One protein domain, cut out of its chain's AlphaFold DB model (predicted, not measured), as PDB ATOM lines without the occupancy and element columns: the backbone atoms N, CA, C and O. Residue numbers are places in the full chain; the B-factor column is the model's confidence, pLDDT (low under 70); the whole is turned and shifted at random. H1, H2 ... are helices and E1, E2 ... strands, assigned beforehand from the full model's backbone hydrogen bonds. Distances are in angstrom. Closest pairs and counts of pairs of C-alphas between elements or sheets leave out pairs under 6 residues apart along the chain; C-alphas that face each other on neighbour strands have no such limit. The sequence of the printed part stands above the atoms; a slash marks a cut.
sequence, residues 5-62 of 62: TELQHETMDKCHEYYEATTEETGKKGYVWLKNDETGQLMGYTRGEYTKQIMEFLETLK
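What this domain is: This is residues 5 to 62 of the 62 residues of an uncharacterized protein of Paenibacillus sp. VT-16-81 (UniProt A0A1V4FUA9). A small two-stranded hairpin, E1 and E2, forms the middle of an open, loosely joined zigzag, with the long helix H1 on one side of it and the shorter helix H2 leading away from its strand ends on the other. Residues 5 to 14 of H1, the hairpin turn at residues 36 to 41 and residues 54 to 62 at the far end stick out. The printed part has 58 residues with two named helices and two named strands, in the order H1, E1, E2, H2; the sheet is antiparallel and the class is mixed, helices and strands. The whole is loose, with a radius of gyration of the C-alphas of 14.4 A, and flat, spanning 42 by 31 by 14 A.

How they stand to each other: E1, residues 31 to 35, and E2, residues 42 to 46, are antiparallel neighbours and a hairpin, with 155 degrees between their directions. N 32 and O 45 are 2.7 A apart and N 43 and O 34 are 2.8 A apart, both within hydrogen-bond range. H2, residues 47 to 59, has 3 pairs of C-alphas within 8 A of E1, the closest being those of Tyr 31 and Arg 47, 5.8 A apart. H1, residues 5 to 26, is apart from E2 and from H2. In H1 and H2 every O i to N i+4 pair is within hydrogen-bond range.

Where its parts are: E1 measures 13.3 A from first to last C-alpha and starts at C-alpha 31, (174.986, 145.904, 244.554). E2 measures 13.7 A. H1 begins at C-alpha 5, (156.197, 128.494, 246.777), and is 31.3 A long. H2 is 18.8 A long and ends at C-alpha 59, (173.698, 150.078, 221.417).

The domain as a whole: The two C-alphas farthest apart, those of Glu 6 and Lys 62, are 42.8 A apart. The printed part has no cut. The links H1 to E1 and E2 to H2 are tight, and E1 to E2 is short. The mean pLDDT of the printed part is 71.1, with 25 residues under 70, among them residues 5 to 16 and 22 to 30.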
ATOM      1  N   THR A   5     156.354 127.040 246.654       62.00
ATOM      2  CA  THR A   5     156.197 128.494 246.777       62.00
ATOM      3  C   THR A   5     156.671 129.008 248.136       62.00
ATOM      4  O   THR A   5     157.404 129.991 248.208       62.00
ATOM      5  N   GLU A   6     156.314 128.314 249.224       63.44
ATOM      6  CA  GLU A   6     156.771 128.656 250.578       63.44
ATOM      7  C   GLU A   6     158.287 128.513 250.705       63.44
ATOM      8  O   GLU A   6     158.948 129.372 251.288       63.44
ATOM      9  N   LEU A   7     158.849 127.451 250.120       60.25
ATOM     10  CA  LEU A   7     160.292 127.232 250.105       60.25
ATOM     11  C   LEU A   7     161.019 128.341 249.331       60.25
ATOM     12  O   LEU A   7     162.113 128.761 249.710       60.25
ATOM     13  N   GLN A   8     160.405 128.819 248.250       55.41
ATOM     14  CA  GLN A   8     160.941 129.881 247.411       55.41
ATOM     15  C   GLN A   8     160.941 131.225 248.149       55.41
ATOM     16  O   GLN A   8     161.960 131.911 248.141       55.41
ATOM     17  N   HIS A   9     159.853 131.560 248.850       59.78
ATOM     18  CA  HIS A   9     159.775 132.768 249.679       59.78
ATOM     19  C   HIS A   9     160.804 132.739 250.815       59.78
ATOM     20  O   HIS A   9     161.602 133.662 250.945       59.78
ATOM     21  N   GLU A  10     160.880 131.633 251.557       68.94
ATOM     22  CA  GLU A  10     161.823 131.489 252.672       68.94
ATOM     23  C   GLU A  10     163.291 131.542 252.210       68.94
ATOM     24  O   GLU A  10     164.164 132.048 252.915       68.94
ATOM     25  N   THR A  11     163.575 131.049 251.001       61.56
ATOM     26  CA  THR A  11     164.910 131.154 250.397       61.56
ATOM     27  C   THR A  11     165.244 132.603 250.042       61.56
ATOM     28  O   THR A  11     166.355 133.053 250.320       61.56
ATOM     29  N   MET A  12     164.297 133.344 249.462       60.97
ATOM     30  CA  MET A  12     164.491 134.753 249.106       60.97
ATOM     31  C   MET A  12     164.691 135.633 250.343       60.97
ATOM     32  O   MET A  12     165.597 136.469 250.341       60.97
ATOM     33  N   ASP A  13     163.925 135.393 251.409       66.94
ATOM     34  CA  ASP A  13     164.046 136.117 252.678       66.94
ATOM     35  C   ASP A  13     165.429 135.900 253.310       66.94
ATOM     36  O   ASP A  13     166.121 136.857 253.656       66.94
ATOM     37  N   LYS A  14     165.915 134.652 253.352       68.94
ATOM     38  CA  LYS A  14     167.259 134.357 253.878       68.94
ATOM     39  C   LYS A  14     168.385 134.920 253.018       68.94
ATOM     40  O   LYS A  14     169.416 135.334 253.548       68.94
ATOM     41  N   CYS A  15     168.215 134.945 251.697       66.56
ATOM     42  CA  CYS A  15     169.164 135.610 250.808       66.56
ATOM     43  C   CYS A  15     169.208 137.122 251.063       66.56
ATOM     44  O   CYS A  15     170.288 137.710 251.006       66.56
ATOM     45  N   HIS A  16     168.063 137.739 251.368       69.19
ATOM     46  CA  HIS A  16     167.983 139.150 251.724       69.19
ATOM     47  C   HIS A  16     168.661 139.445 253.071       69.19
ATOM     48  O   HIS A  16     169.496 140.343 253.134       69.19
ATOM     49  N   GLU A  17     168.407 138.641 254.106       73.94
ATOM     50  CA  GLU A  17     169.057 138.778 255.422       73.94
ATOM     51  C   GLU A  17     170.585 138.633 255.336       73.94
ATOM     52  O   GLU A  17     171.332 139.463 255.856       73.94
ATOM     53  N   TYR A  18     171.067 137.608 254.624       72.19
ATOM     54  CA  TYR A  18     172.500 137.420 254.380       72.19
ATOM     55  C   TYR A  18     173.107 138.616 253.633       72.19
ATOM     56  O   TYR A  18     174.242 139.024 253.902       72.19
ATOM     57  N   TYR A  19     172.350 139.198 252.700       66.75
ATOM     58  CA  TYR A  19     172.781 140.361 251.939       66.75
ATOM     59  C   TYR A  19     172.905 141.606 252.818       66.75
ATOM     60  O   TYR A  19     173.950 142.255 252.771       66.75
ATOM     61  N   GLU A  20     171.903 141.921 253.641       68.38
ATOM     62  CA  GLU A  20     171.975 143.070 254.549       68.38
ATOM     63  C   GLU A  20     173.192 142.959 255.474       68.38
ATOM     64  O   GLU A  20     174.020 143.876 255.492       68.38
ATOM     65  N   ALA A  21     173.392 141.792 256.095       72.94
ATOM     66  CA  ALA A  21     174.545 141.522 256.954       72.94
ATOM     67  C   ALA A  21     175.886 141.701 256.215       72.94
ATOM     68  O   ALA A  21     176.783 142.401 256.685       72.94
ATOM     69  N   THR A  22     176.010 141.150 255.004       64.94
ATOM     70  CA  THR A  22     177.242 141.274 254.206       64.94
ATOM     71  C   THR A  22     177.494 142.724 253.771       64.94
ATOM     72  O   THR A  22     178.644 143.167 253.692       64.94
ATOM     73  N   THR A  23     176.445 143.498 253.470       67.25
ATOM     74  CA  THR A  23     176.589 144.913 253.084       67.25
ATOM     75  C   THR A  23     176.973 145.818 254.249       67.25
ATOM     76  O   THR A  23     177.718 146.776 254.024       67.25
ATOM     77  N   GLU A  24     176.523 145.512 255.468       69.31
ATOM     78  CA  GLU A  24     176.972 146.192 256.687       69.31
ATOM     79  C   GLU A  24     178.441 145.887 256.987       69.31
ATOM     80  O   GLU A  24     179.214 146.815 257.225       69.31
ATOM     81  N   GLU A  25     178.860 144.622 256.880       67.00
ATOM     82  CA  GLU A  25     180.249 144.215 257.140       67.00
ATOM     83  C   GLU A  25     181.243 144.746 256.096       67.00
ATOM     84  O   GLU A  25     182.375 145.102 256.425       67.00
ATOM     85  N   THR A  26     180.841 144.810 254.824       64.75
ATOM     86  CA  THR A  26     181.745 145.189 253.719       64.75
ATOM     87  C   THR A  26     181.644 146.659 253.305       64.75
ATOM     88  O   THR A  26     182.448 147.116 252.490       64.75
ATOM     89  N   GLY A  27     180.655 147.407 253.810       59.78
ATOM     90  CA  GLY A  27     180.380 148.796 253.417       59.78
ATOM     91  C   GLY A  27     179.870 148.959 251.976       59.78
ATOM     92  O   GLY A  27     179.764 150.077 251.468       59.78
ATOM     93  N   LYS A  28     179.549 147.857 251.292       60.97
ATOM     94  CA  LYS A  28     179.177 147.811 249.870       60.97
ATOM     95  C   LYS A  28     177.667 147.958 249.653       60.97
ATOM     96  O   LYS A  28     177.039 147.124 249.004       60.97
ATOM     97  N   LYS A  29     177.061 149.041 250.151       61.41
ATOM     98  CA  LYS A  29     175.686 149.404 249.751       61.41
ATOM     99  C   LYS A  29     175.644 149.691 248.241       61.41
ATOM    100  O   LYS A  29     176.412 150.514 247.754       61.41
ATOM    101  N   GLY A  30     174.726 149.050 247.509       64.06
ATOM    102  CA  GLY A  30     174.442 149.374 246.099       64.06
ATOM    103  C   GLY A  30     174.760 148.295 245.059       64.06
ATOM    104  O   GLY A  30     174.871 148.627 243.875       64.06
ATOM    105  N   TYR A  31     174.893 147.034 245.474       70.12
ATOM    106  CA  TYR A  31     174.986 145.904 244.554       70.12
ATOM    107  C   TYR A  31     173.596 145.311 244.254       70.12
ATOM    108  O   TYR A  31     172.658 145.439 245.037       70.12
ATOM    109  N   VAL A  32     173.454 144.699 243.084       72.25
ATOM    110  CA  VAL A  32     172.285 143.976 242.591       72.25
ATOM    111  C   VAL A  32     172.751 142.566 242.273       72.25
ATOM    112  O   VAL A  32     173.728 142.380 241.545       72.25
ATOM    113  N   TRP A  33     172.051 141.580 242.819       73.19
ATOM    114  CA  TRP A  33     172.282 140.178 242.510       73.19
ATOM    115  C   TRP A  33     171.248 139.712 241.499       73.19
ATOM    116  O   TRP A  33     170.052 139.929 241.675       73.19
ATOM    117  N   LEU A  34     171.724 139.077 240.439       77.19
ATOM    118  CA  LEU A  34     170.902 138.486 239.398       77.19
ATOM    119  C   LEU A  34     171.172 136.993 239.373       77.19
ATOM    120  O   LEU A  34     172.324 136.557 239.406       77.19
ATOM    121  N   LYS A  35     170.102 136.211 239.303       81.19
ATOM    122  CA  LYS A  35     170.183 134.782 239.047       81.19
ATOM    123  C   LYS A  35     169.825 134.549 237.588       81.19
ATOM    124  O   LYS A  35     168.812 135.045 237.109       81.19
ATOM    125  N   ASN A  36     170.663 133.801 236.889       79.38
ATOM    126  CA  ASN A  36     170.299 133.253 235.598       79.38
ATOM    127  C   ASN A  36     169.411 132.020 235.837       79.38
ATOM    128  O   ASN A  36     169.859 131.048 236.443       79.38
ATOM    129  N   ASP A  37     168.158 132.063 235.387       81.94
ATOM    130  CA  ASP A  37     167.186 130.992 235.645       81.94
ATOM    131  C   ASP A  37     167.432 129.719 234.819       81.94
ATOM    132  O   ASP A  37     167.010 128.639 235.226       81.94
ATOM    133  N   GLU A  38     168.164 129.811 233.707       79.81
ATOM    134  CA  GLU A  38     168.504 128.659 232.861       79.81
ATOM    135  C   GLU A  38     169.685 127.858 233.423       79.81
ATOM    136  O   GLU A  38     169.708 126.630 233.362       79.81
ATOM    137  N   THR A  39     170.679 128.552 233.980       84.12
ATOM    138  CA  THR A  39     171.944 127.955 234.450       84.12
ATOM    139  C   THR A  39     172.049 127.887 235.972       84.12
ATOM    140  O   THR A  39     172.919 127.202 236.508       84.12
ATOM    141  N   GLY A  40     171.194 128.618 236.688       77.69
ATOM    142  CA  GLY A  40     171.263 128.793 238.137       77.69
ATOM    143  C   GLY A  40     172.406 129.698 238.611       77.69
ATOM    144  O   GLY A  40     172.580 129.852 239.821       77.69
ATOM    145  N   GLN A  41     173.184 130.291 237.701       76.62
ATOM    146  CA  GLN A  41     174.346 131.102 238.056       76.62
ATOM    147  C   GLN A  41     173.928 132.411 238.738       76.62
ATOM    148  O   GLN A  41     173.103 133.161 238.217       76.62
ATOM    149  N   LEU A  42     174.537 132.703 239.889       76.00
ATOM    150  CA  LEU A  42     174.400 133.974 240.601       76.00
ATOM    151  C   LEU A  42     175.489 134.951 240.152       76.00
ATOM    152  O   LEU A  42     176.674 134.617 240.141       76.00
ATOM    153  N   MET A  43     175.081 136.166 239.809       78.81
ATOM    154  CA  MET A  43     175.950 137.250 239.355       78.81
ATOM    155  C   MET A  43     175.689 138.490 240.203       78.81
ATOM    156  O   MET A  43     174.538 138.827 240.471       78.81
ATOM    157  N   GLY A  44     176.752 139.163 240.637       79.31
ATOM    158  CA  GLY A  44     176.672 140.391 241.424       79.31
ATOM    159  C   GLY A  44     177.187 141.577 240.623       79.31
ATOM    160  O   GLY A  44     178.275 141.507 240.055       79.31
ATOM    161  N   TYR A  45     176.427 142.665 240.613       76.94
ATOM    162  CA  TYR A  45     176.766 143.906 239.919       76.94
ATOM    163  C   TYR A  45     176.621 145.079 240.865       76.94
ATOM    164  O   TYR A  45     175.712 145.091 241.680       76.94
ATOM    165  N   THR A  46     177.418 146.126 240.727       81.00
ATOM    166  CA  THR A  46     176.991 147.441 241.216       81.00
ATOM    167  C   THR A  46     175.821 147.953 240.371       81.00
ATOM    168  O   THR A  46     175.676 147.619 239.192       81.00
ATOM    169  N   ARG A  47     174.999 148.847 240.933       70.44
ATOM    170  CA  ARG A  47     173.935 149.525 240.169       70.44
ATOM    171  C   ARG A  47     174.469 150.243 238.916       70.44
ATOM    172  O   ARG A  47     173.771 150.310 237.905       70.44
ATOM    173  N   GLY A  48     175.700 150.758 238.975       71.62
ATOM    174  CA  GLY A  48     176.381 151.387 237.840       71.62
ATOM    175  C   GLY A  48     176.776 150.387 236.751       71.62
ATOM    176  O   GLY A  48     176.465 150.616 235.586       71.62
ATOM    177  N   GLU A  49     177.393 149.263 237.122       75.19
ATOM    178  CA  GLU A  49     177.762 148.191 236.181       75.19
ATOM    179  C   GLU A  49     176.538 147.601 235.481       75.19
ATOM    180  O   GLU A  49     176.555 147.440 234.262       75.19
ATOM    181  N   TYR A  50     175.456 147.361 236.224       77.06
ATOM    182  CA  TYR A  50     174.206 146.868 235.649       77.06
ATOM    183  C   TYR A  50     173.626 147.846 234.615       77.06
ATOM    184  O   TYR A  50     173.274 147.459 233.503       77.06
ATOM    185  N   THR A  51     173.588 149.139 234.952       73.12
ATOM    186  CA  THR A  51     173.087 150.179 234.039       73.12
ATOM    187  C   THR A  51     173.955 150.285 232.785       73.12
ATOM    188  O   THR A  51     173.429 150.390 231.678       73.12
ATOM    189  N   LYS A  52     175.282 150.218 232.941       76.56
ATOM    190  CA  LYS A  52     176.231 150.246 231.825       76.56
ATOM    191  C   LYS A  52     176.011 149.072 230.867       76.56
ATOM    192  O   LYS A  52     175.918 149.306 229.669       76.56
ATOM    193  N   GLN A  53     175.862 147.849 231.379       73.75
ATOM    194  CA  GLN A  53     175.637 146.668 230.537       73.75
ATOM    195  C   GLN A  53     174.335 146.748 229.734       73.75
ATOM    196  O   GLN A  53     174.318 146.384 228.560       73.75
ATOM    197  N   ILE A  54     173.254 147.262 230.331       74.81
ATOM    198  CA  ILE A  54     171.996 147.487 229.603       74.81
ATOM    199  C   ILE A  54     172.208 148.488 228.462       74.81
ATOM    200  O   ILE A  54     171.747 148.250 227.348       74.81
ATOM    201  N   MET A  55     172.904 149.597 228.725       76.06
ATOM    202  CA  MET A  55     173.171 150.615 227.706       76.06
ATOM    203  C   MET A  55     174.023 150.064 226.559       76.06
ATOM    204  O   MET A  55     173.668 150.267 225.402       76.06
ATOM    205  N   GLU A  56     175.086 149.319 226.872       78.69
ATOM    206  CA  GLU A  56     175.930 148.653 225.871       78.69
ATOM    207  C   GLU A  56     175.114 147.668 225.023       78.69
ATOM    208  O   GLU A  56     175.208 147.686 223.799       78.69
ATOM    209  N   PHE A  57     174.244 146.863 225.641       77.38
ATOM    210  CA  PHE A  57     173.353 145.962 224.907       77.38
ATOM    211  C   PHE A  57     172.411 146.720 223.961       77.38
ATOM    212  O   PHE A  57     172.289 146.353 222.794       77.38
ATOM    213  N   LEU A  58     171.776 147.802 224.422       68.31
ATOM    214  CA  LEU A  58     170.879 148.612 223.589       68.31
ATOM    215  C   LEU A  58     171.599 149.255 222.395       68.31
ATOM    216  O   LEU A  58     170.989 149.430 221.341       68.31
ATOM    217  N   GLU A  59     172.880 149.597 222.534       81.31
ATOM    218  CA  GLU A  59     173.698 150.078 221.417       81.31
ATOM    219  C   GLU A  59     173.941 149.000 220.356       81.31
ATOM    220  O   GLU A  59     173.963 149.336 219.175       81.31
ATOM    221  N   THR A  60     174.038 147.719 220.734       76.38
ATOM    222  CA  THR A  60     174.198 146.611 219.768       76.38
ATOM    223  C   THR A  60     172.962 146.339 218.906       76.38
ATOM    224  O   THR A  60     173.055 145.613 217.921       76.38
ATOM    225  N   LEU A  61     171.806 146.905 219.269       72.38
ATOM    226  CA  LEU A  61     170.547 146.756 218.533       72.38
ATOM    227  C   LEU A  61     170.328 147.850 217.470       72.38
ATOM    228  O   LEU A  61     169.288 147.842 216.810       72.38
ATOM    229  N   LYS A  62     171.257 148.806 217.342       59.38
ATOM    230  CA  LYS A  62     171.245 149.865 216.319       59.38
ATOM    231  C   LYS A  62     171.982 149.430 215.059       59.38
ATOM    232  O   LYS A  62     171.511 149.832 213.973       59.38
TER     233      LYS A  62